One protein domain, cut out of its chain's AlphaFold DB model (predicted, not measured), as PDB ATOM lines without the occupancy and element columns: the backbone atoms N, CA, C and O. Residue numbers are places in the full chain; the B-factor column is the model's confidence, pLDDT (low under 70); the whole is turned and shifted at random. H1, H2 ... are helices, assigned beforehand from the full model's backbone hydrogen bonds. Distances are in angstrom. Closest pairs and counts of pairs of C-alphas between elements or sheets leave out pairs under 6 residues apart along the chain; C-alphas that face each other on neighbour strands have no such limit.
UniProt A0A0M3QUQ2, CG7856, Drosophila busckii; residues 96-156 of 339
ATOM      1  N   PHE A  96      29.002 -27.292 -60.477       80.50
ATOM      2  CA  PHE A  96      29.397 -25.944 -60.887       80.50
ATOM      3  C   PHE A  96      30.013 -25.947 -62.290       80.50
ATOM      4  O   PHE A  96      30.989 -26.655 -62.535       80.50
ATOM      5  N   ASP A  97      29.472 -25.104 -63.165       83.62
ATOM      6  CA  ASP A  97      30.026 -24.799 -64.477       83.62
ATOM      7  C   ASP A  97      30.213 -23.278 -64.605       83.62
ATOM      8  O   ASP A  97      29.299 -22.486 -64.366       83.62
ATOM      9  N   ALA A  98      31.423 -22.866 -64.989       81.44
ATOM     10  CA  ALA A  98      31.808 -21.468 -65.139       81.44
ATOM     11  C   ALA A  98      31.028 -20.735 -66.244       81.44
ATOM     12  O   ALA A  98      30.918 -19.504 -66.193       81.44
ATOM     13  N   LYS A  99      30.494 -21.462 -67.231       86.50
ATOM     14  CA  LYS A  99      29.740 -20.883 -68.354       86.50
ATOM     15  C   LYS A  99      28.226 -21.003 -68.192       86.50
ATOM     16  O   LYS A  99      27.494 -20.367 -68.941       86.50
ATOM     17  N   CYS A 100      27.750 -21.753 -67.199       87.81
ATOM     18  CA  CYS A 100      26.324 -21.951 -66.995       87.81
ATOM     19  C   CYS A 100      25.637 -20.658 -66.488       87.81
ATOM     20  O   CYS A 100      26.117 -20.031 -65.527       87.81
ATOM     21  N   PRO A 101      24.506 -20.250 -67.098       85.88
ATOM     22  CA  PRO A 101      23.770 -19.045 -66.715       85.88
ATOM     23  C   PRO A 101      22.811 -19.254 -65.531       85.88
ATOM     24  O   PRO A 101      22.178 -18.300 -65.084       85.88
ATOM     25  N   CYS A 102      22.694 -20.471 -64.988       87.69
ATOM     26  CA  CYS A 102      21.774 -20.736 -63.883       87.69
ATOM     27  C   CYS A 102      22.143 -19.934 -62.619       87.69
ATOM     28  O   CYS A 102      23.313 -19.626 -62.359       87.69
ATOM     29  N   CYS A 103      21.144 -19.635 -61.783       87.19
ATOM     30  CA  CYS A 103      21.327 -18.842 -60.564       87.19
ATOM     31  C   CYS A 103      22.372 -19.450 -59.606       87.19
ATOM     32  O   CYS A 103      23.155 -18.714 -59.004       87.19
ATOM     33  N   HIS A 104      22.445 -20.783 -59.522       88.50
ATOM     34  CA  HIS A 104      23.441 -21.515 -58.738       88.50
ATOM     35  C   HIS A 104      24.880 -21.223 -59.206       88.50
ATOM     36  O   HIS A 104      25.729 -20.848 -58.393       88.50
ATOM     37  N   CYS A 105      25.159 -21.332 -60.509       87.75
ATOM     38  CA  CYS A 105      26.498 -21.095 -61.057       87.75
ATOM     39  C   CYS A 105      26.883 -19.611 -61.054       87.75
ATOM     40  O   CYS A 105      28.055 -19.282 -60.857       87.75
ATOM     41  N   VAL A 106      25.920 -18.701 -61.212       90.69
ATOM     42  CA  VAL A 106      26.147 -17.255 -61.043       90.69
ATOM     43  C   VAL A 106      26.533 -16.936 -59.595       90.69
ATOM     44  O   VAL A 106      27.571 -16.314 -59.366       90.69
ATOM     45  N   ALA A 107      25.779 -17.435 -58.610       89.81
ATOM     46  CA  ALA A 107      26.084 -17.224 -57.196       89.81
ATOM     47  C   ALA A 107      27.456 -17.797 -56.804       89.81
ATOM     48  O   ALA A 107      28.199 -17.164 -56.052       89.81
ATOM     49  N   MET A 108      27.822 -18.964 -57.344       91.50
ATOM     50  CA  MET A 108      29.133 -19.571 -57.112       91.50
ATOM     51  C   MET A 108      30.268 -18.753 -57.749       91.50
ATOM     52  O   MET A 108      31.288 -18.520 -57.101       91.50
ATOM     53  N   ARG A 109      30.090 -18.237 -58.974       92.44
ATOM     54  CA  ARG A 109      31.057 -17.311 -59.596       92.44
ATOM     55  C   ARG A 109      31.237 -16.042 -58.771       92.44
ATOM     56  O   ARG A 109      32.368 -15.618 -58.546       92.44
ATOM     57  N   ASP A 110      30.150 -15.460 -58.280       92.62
ATOM     58  CA  ASP A 110      30.217 -14.283 -57.415       92.62
ATOM     59  C   ASP A 110      30.879 -14.594 -56.070       92.62
ATOM     60  O   ASP A 110      31.637 -13.773 -55.552       92.62
ATOM     61  N   ALA A 111      30.656 -15.787 -55.514       91.19
ATOM     62  CA  ALA A 111      31.358 -16.246 -54.323       91.19
ATOM     63  C   ALA A 111      32.869 -16.362 -54.579       91.19
ATOM     64  O   ALA A 111      33.653 -15.836 -53.790       91.19
ATOM     65  N   LEU A 112      33.284 -16.954 -55.705       91.31
ATOM     66  CA  LEU A 112      34.694 -17.042 -56.100       91.31
ATOM     67  C   LEU A 112      35.324 -15.655 -56.300       91.31
ATOM     68  O   LEU A 112      36.417 -15.409 -55.791       91.31
ATOM     69  N   LYS A 113      34.616 -14.718 -56.946       93.31
ATOM     70  CA  LYS A 113      35.060 -13.317 -57.082       93.31
ATOM     71  C   LYS A 113      35.216 -12.633 -55.727       93.31
ATOM     72  O   LYS A 113      36.206 -11.943 -55.501       93.31
ATOM     73  N   ARG A 114      34.276 -12.840 -54.800       91.56
ATOM     74  CA  ARG A 114      34.372 -12.306 -53.430       91.56
ATOM     75  C   ARG A 114      35.558 -12.904 -52.683       91.56
ATOM     76  O   ARG A 114      36.258 -12.164 -52.007       91.56
ATOM     77  N   VAL A 115      35.807 -14.206 -52.814       94.31
ATOM     78  CA  VAL A 115      36.976 -14.861 -52.206       94.31
ATOM     79  C   VAL A 115      38.275 -14.304 -52.786       94.31
ATOM     80  O   VAL A 115      39.185 -14.006 -52.020       94.31
ATOM     81  N   ALA A 116      38.356 -14.113 -54.105       93.56
ATOM     82  CA  ALA A 116      39.515 -13.496 -54.747       93.56
ATOM     83  C   ALA A 116      39.730 -12.054 -54.257       93.56
ATOM     84  O   ALA A 116      40.829 -11.711 -53.834       93.56
ATOM     85  N   PHE A 117      38.667 -11.245 -54.205       95.31
ATOM     86  CA  PHE A 117      38.726  -9.888 -53.667       95.31
ATOM     87  C   PHE A 117      39.194  -9.866 -52.207       95.31
ATOM     88  O   PHE A 117      40.064  -9.077 -51.861       95.31
ATOM     89  N   LEU A 118      38.683 -10.754 -51.351       94.75
ATOM     90  CA  LEU A 118      39.071 -10.822 -49.936       94.75
ATOM     91  C   LEU A 118      40.541 -11.206 -49.709       94.75
ATOM     92  O   LEU A 118      41.037 -10.987 -48.607       94.75
ATOM     93  N   LYS A 119      41.229 -11.768 -50.711       94.12
ATOM     94  CA  LYS A 119      42.674 -12.030 -50.642       94.12
ATOM     95  C   LYS A 119      43.517 -10.780 -50.898       94.12
ATOM     96  O   LYS A 119      44.632 -10.733 -50.396       94.12
ATOM     97  N   THR A 120      42.992  -9.796 -51.633       96.88
ATOM     98  CA  THR A 120      43.673  -8.510 -51.880       96.88
ATOM     99  C   THR A 120      43.785  -7.682 -50.601       96.88
ATOM    100  O   THR A 120      42.930  -7.800 -49.719       96.88
ATOM    101  N   ASP A 121      44.777  -6.794 -50.518       96.94
ATOM    102  CA  ASP A 121      45.001  -5.944 -49.337       96.94
ATOM    103  C   ASP A 121      43.797  -5.048 -49.016       96.94
ATOM    104  O   ASP A 121      43.361  -4.953 -47.865       96.94
ATOM    105  N   GLU A 122      43.176  -4.454 -50.039       95.19
ATOM    106  CA  GLU A 122      41.952  -3.657 -49.875       95.19
ATOM    107  C   GLU A 122      40.775  -4.522 -49.386       95.19
ATOM    108  O   GLU A 122      39.992  -4.109 -48.521       95.19
ATOM    109  N   GLY A 123      40.655  -5.754 -49.888       96.19
ATOM    110  CA  GLY A 123      39.648  -6.707 -49.425       96.19
ATOM    111  C   GLY A 123      39.837  -7.108 -47.964       96.19
ATOM    112  O   GLY A 123      38.861  -7.125 -47.201       96.19
ATOM    113  N   GLN A 124      41.081  -7.358 -47.549       96.06
ATOM    114  CA  GLN A 124      41.430  -7.645 -46.159       96.06
ATOM    115  C   GLN A 124      41.126  -6.449 -45.250       96.06
ATOM    116  O   GLN A 124      40.473  -6.620 -44.216       96.06
ATOM    117  N   ARG A 125      41.487  -5.227 -45.663       96.69
ATOM    118  CA  ARG A 125      41.199  -3.994 -44.912       96.69
ATOM    119  C   ARG A 125      39.699  -3.795 -44.688       96.69
ATOM    120  O   ARG A 125      39.264  -3.510 -43.568       96.69
ATOM    121  N   ARG A 126      38.874  -3.997 -45.723       95.38
ATOM    122  CA  ARG A 126      37.405  -3.911 -45.598       95.38
ATOM    123  C   ARG A 126      36.829  -5.007 -44.710       95.38
ATOM    124  O   ARG A 126      35.882  -4.749 -43.961       95.38
ATOM    125  N   LEU A 127      37.373  -6.221 -44.781       95.38
ATOM    126  CA  LEU A 127      36.949  -7.323 -43.919       95.38
ATOM    127  C   LEU A 127      37.242  -7.020 -42.446       95.38
ATOM    128  O   LEU A 127      36.341  -7.168 -41.618       95.38
ATOM    129  N   GLN A 128      38.449  -6.543 -42.138       95.50
ATOM    130  CA  GLN A 128      38.840  -6.129 -40.790       95.50
ATOM    131  C   GLN A 128      37.936  -5.005 -40.276       95.50
ATOM    132  O   GLN A 128      37.362  -5.120 -39.194       95.50
ATOM    133  N   MET A 129      37.690  -3.965 -41.079       97.50
ATOM    134  CA  MET A 129      36.777  -2.878 -40.704       97.50
ATOM    135  C   MET A 129      35.359  -3.391 -40.402       97.50
ATOM    136  O   MET A 129      34.745  -2.996 -39.409       97.50
ATOM    137  N   LYS A 130      34.847  -4.327 -41.211       96.06
ATOM    138  CA  LYS A 130      33.544  -4.968 -40.975       96.06
ATOM    139  C   LYS A 130      33.531  -5.789 -39.683       96.06
ATOM    140  O   LYS A 130      32.511  -5.810 -38.995       96.06
ATOM    141  N   GLN A 131      34.624  -6.477 -39.355       96.00
ATOM    142  CA  GLN A 131      34.763  -7.219 -38.100       96.00
ATOM    143  C   GLN A 131      34.823  -6.273 -36.893       96.00
ATOM    144  O   GLN A 131      34.068  -6.476 -35.942       96.00
ATOM    145  N   HIS A 132      35.616  -5.200 -36.959       96.88
ATOM    146  CA  HIS A 132      35.679  -4.181 -35.906       96.88
ATOM    147  C   HIS A 132      34.326  -3.514 -35.670       96.88
ATOM    148  O   HIS A 132      33.895  -3.390 -34.527       96.88
ATOM    149  N   PHE A 133      33.602  -3.164 -36.734       97.38
ATOM    150  CA  PHE A 133      32.266  -2.585 -36.607       97.38
ATOM    151  C   PHE A 133      31.262  -3.558 -35.973       97.38
ATOM    152  O   PHE A 133      30.469  -3.166 -35.118       97.38
ATOM    153  N   LYS A 134      31.314  -4.847 -36.340       94.50
ATOM    154  CA  LYS A 134      30.500  -5.881 -35.681       94.50
ATOM    155  C   LYS A 134      30.828  -5.996 -34.193       94.50
ATOM    156  O   LYS A 134      29.897  -6.037 -33.395       94.50
ATOM    157  N   SER A 135      32.113  -6.024 -33.834       95.81
ATOM    158  CA  SER A 135      32.548  -6.048 -32.432       95.81
ATOM    159  C   SER A 135      32.025  -4.830 -31.680       95.81
ATOM    160  O   SER A 135      31.381  -4.977 -30.651       95.81
ATOM    161  N   PHE A 136      32.176  -3.640 -32.259       96.31
ATOM    162  CA  PHE A 136      31.694  -2.393 -31.674       96.31
ATOM    163  C   PHE A 136      30.182  -2.412 -31.389       96.31
ATOM    164  O   PHE A 136      29.746  -2.004 -30.312       96.31
ATOM    165  N   ILE A 137      29.361  -2.925 -32.315       95.25
ATOM    166  CA  ILE A 137      27.914  -3.068 -32.075       95.25
ATOM    167  C   ILE A 137      27.639  -4.061 -30.939       95.25
ATOM    168  O   ILE A 137      26.765  -3.807 -30.106       95.25
ATOM    169  N   LEU A 138      28.354  -5.189 -30.898       92.38
ATOM    170  CA  LEU A 138      28.209  -6.171 -29.821       92.38
ATOM    171  C   LEU A 138      28.561  -5.555 -28.463       92.38
ATOM    172  O   LEU A 138      27.789  -5.720 -27.518       92.38
ATOM    173  N   ASP A 139      29.638  -4.777 -28.394       94.75
ATOM    174  CA  ASP A 139      30.054  -4.069 -27.184       94.75
ATOM    175  C   ASP A 139      29.013  -3.026 -26.762       94.75
ATOM    176  O   ASP A 139      28.642  -2.952 -25.591       94.75
ATOM    177  N   MET A 140      28.451  -2.265 -27.705       92.38
ATOM    178  CA  MET A 140      27.379  -1.305 -27.418       92.38
ATOM    179  C   MET A 140      26.111  -1.988 -26.882       92.38
ATOM    180  O   MET A 140      25.484  -1.502 -25.930       92.38
ATOM    181  N   ASN A 141      25.744  -3.140 -27.444       85.12
ATOM    182  CA  ASN A 141      24.623  -3.944 -26.958       85.12
ATOM    183  C   ASN A 141      24.906  -4.511 -25.560       85.12
ATOM    184  O   ASN A 141      24.035  -4.456 -24.687       85.12
ATOM    185  N   ALA A 142      26.128  -4.991 -25.322       87.19
ATOM    186  CA  ALA A 142      26.567  -5.473 -24.019       87.19
ATOM    187  C   ALA A 142      26.541  -4.350 -22.971       87.19
ATOM    188  O   ALA A 142      25.942  -4.528 -21.910       87.19
ATOM    189  N   MET A 143      27.081  -3.167 -23.280       87.06
ATOM    190  CA  MET A 143      27.031  -1.987 -22.408       87.06
ATOM    191  C   MET A 143      25.592  -1.562 -22.105       87.06
ATOM    192  O   MET A 143      25.271  -1.262 -20.957       87.06
ATOM    193  N   THR A 144      24.699  -1.587 -23.096       80.88
ATOM    194  CA  THR A 144      23.272  -1.280 -22.895       80.88
ATOM    195  C   THR A 144      22.612  -2.287 -21.953       80.88
ATOM    196  O   THR A 144      21.847  -1.907 -21.065       80.88
ATOM    197  N   HIS A 145      22.921  -3.574 -22.108       73.69
ATOM    198  CA  HIS A 145      22.414  -4.622 -21.229       73.69
ATOM    199  C   HIS A 145      22.963  -4.489 -19.800       73.69
ATOM    200  O   HIS A 145      22.196  -4.550 -18.839       73.69
ATOM    201  N   VAL A 146      24.265  -4.234 -19.643       77.38
ATOM    202  CA  VAL A 146      24.900  -3.993 -18.337       77.38
ATOM    203  C   VAL A 146      24.325  -2.745 -17.673       77.38
ATOM    204  O   VAL A 146      23.990  -2.792 -16.493       77.38
ATOM    205  N   ARG A 147      24.124  -1.654 -18.420       80.06
ATOM    206  CA  ARG A 147      23.474  -0.440 -17.916       80.06
ATOM    207  C   ARG A 147      22.079  -0.741 -17.373       80.06
ATOM    208  O   ARG A 147      21.805  -0.388 -16.233       80.06
ATOM    209  N   LYS A 148      21.243  -1.461 -18.130       69.12
ATOM    210  CA  LYS A 148      19.922  -1.907 -17.654       69.12
ATOM    211  C   LYS A 148      20.033  -2.747 -16.384       69.12
ATOM    212  O   LYS A 148      19.254  -2.563 -15.459       69.12
ATOM    213  N   GLN A 149      21.015  -3.646 -16.292       66.94
ATOM    214  CA  GLN A 149      21.237  -4.425 -15.072       66.94
ATOM    215  C   GLN A 149      21.643  -3.557 -13.877       66.94
ATOM    216  O   GLN A 149      21.162  -3.801 -12.771       66.94
ATOM    217  N   ILE A 150      22.528  -2.578 -14.075       72.12
ATOM    218  CA  ILE A 150      22.951  -1.634 -13.033       72.12
ATOM    219  C   ILE A 150      21.754  -0.794 -12.586       72.12
ATOM    220  O   ILE A 150      21.500  -0.709 -11.388       72.12
ATOM    221  N   GLU A 151      20.977  -0.255 -13.524       63.91
ATOM    222  CA  GLU A 151      19.739   0.471 -13.237       63.91
ATOM    223  C   GLU A 151      18.770  -0.417 -12.440       63.91
ATOM    224  O   GLU A 151      18.343  -0.022 -11.360       63.91
ATOM    225  N   CYS A 152      18.524  -1.664 -12.857       57.41
ATOM    226  CA  CYS A 152      17.701  -2.608 -12.096       57.41
ATOM    227  C   CYS A 152      18.250  -2.903 -10.686       57.41
ATOM    228  O   CYS A 152      17.461  -3.065  -9.758       57.41
ATOM    229  N   LYS A 153      19.575  -2.981 -10.499       59.47
ATOM    230  CA  LYS A 153      20.204  -3.228  -9.186       59.47
ATOM    231  C   LYS A 153      20.133  -2.014  -8.258       59.47
ATOM    232  O   LYS A 153      19.890  -2.183  -7.069       59.47
ATOM    233  N   LEU A 154      20.368  -0.814  -8.786       57.34
ATOM    234  CA  LEU A 154      20.371   0.433  -8.016       57.34
ATOM    235  C   LEU A 154      18.950   0.922  -7.712       57.34
ATOM    236  O   LEU A 154      18.706   1.519  -6.666       57.34
ATOM    237  N   LEU A 155      18.013   0.684  -8.632       53.53
ATOM    238  CA  LEU A 155      16.672   1.268  -8.611       53.53
ATOM    239  C   LEU A 155      15.568   0.246  -8.299       53.53
ATOM    240  O   LEU A 155      14.459   0.658  -7.951       53.53
ATOM    241  N   GLY A 156      15.825  -1.057  -8.406       47.00
ATOM    242  CA  GLY A 156      14.860  -2.102  -8.073       47.00
ATOM    243  C   GLY A 156      14.914  -2.468  -6.591       47.00
ATOM    244  O   GLY A 156      15.847  -3.131  -6.144       47.00
TER     245      GLY A 156
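AT A GLANCE: This is residues 96 to 156 of the 339 residues of the protein "CG7856" of Drosophila busckii (UniProt A0A0M3QUQ2). Two helices meet near their ends as an L, the shorter H1 as one arm and the much longer H2 as the other, with a short unnamed lead of residues 96 to 102 before H1. Residues 128 to 156 stick out with nothing packed on them. The printed part has 61 residues with two named helices, H1 then H2, and no named strand; its class is all helix. It is extended, with a radius of gyration of the C-alphas of 20.9 A and spans of 65 by 28 by 10 A.

IN THESE COORDINATES: H1, residues 103 to 119, begins at C-alpha 103 (21.327, -18.842, -60.564) and is 24.5 A long from first to last C-alpha. H2, residues 121 to 155, is 50.1 A long and ends at C-alpha 155 (16.672, 1.268, -8.611).

HOW THE PARTS SIT: H1 and H2 only just touch, and only at the corner by their tight link, with 3 pairs of C-alphas within 8 A. The closest C-alphas are those of Phe 117 and Gly 123, 5.4 A apart. Their lines are about perpendicular, at 89 degrees. In H1 and H2 every O i to N i+4 pair is within hydrogen-bond range.

THE WHOLE: The C-alphas farthest apart, those of Lys 99 and Leu 155, are 65.0 A apart. The printed part has no cut. The model's pLDDT is under 70 at residues 148 to 149 and 151 to 156.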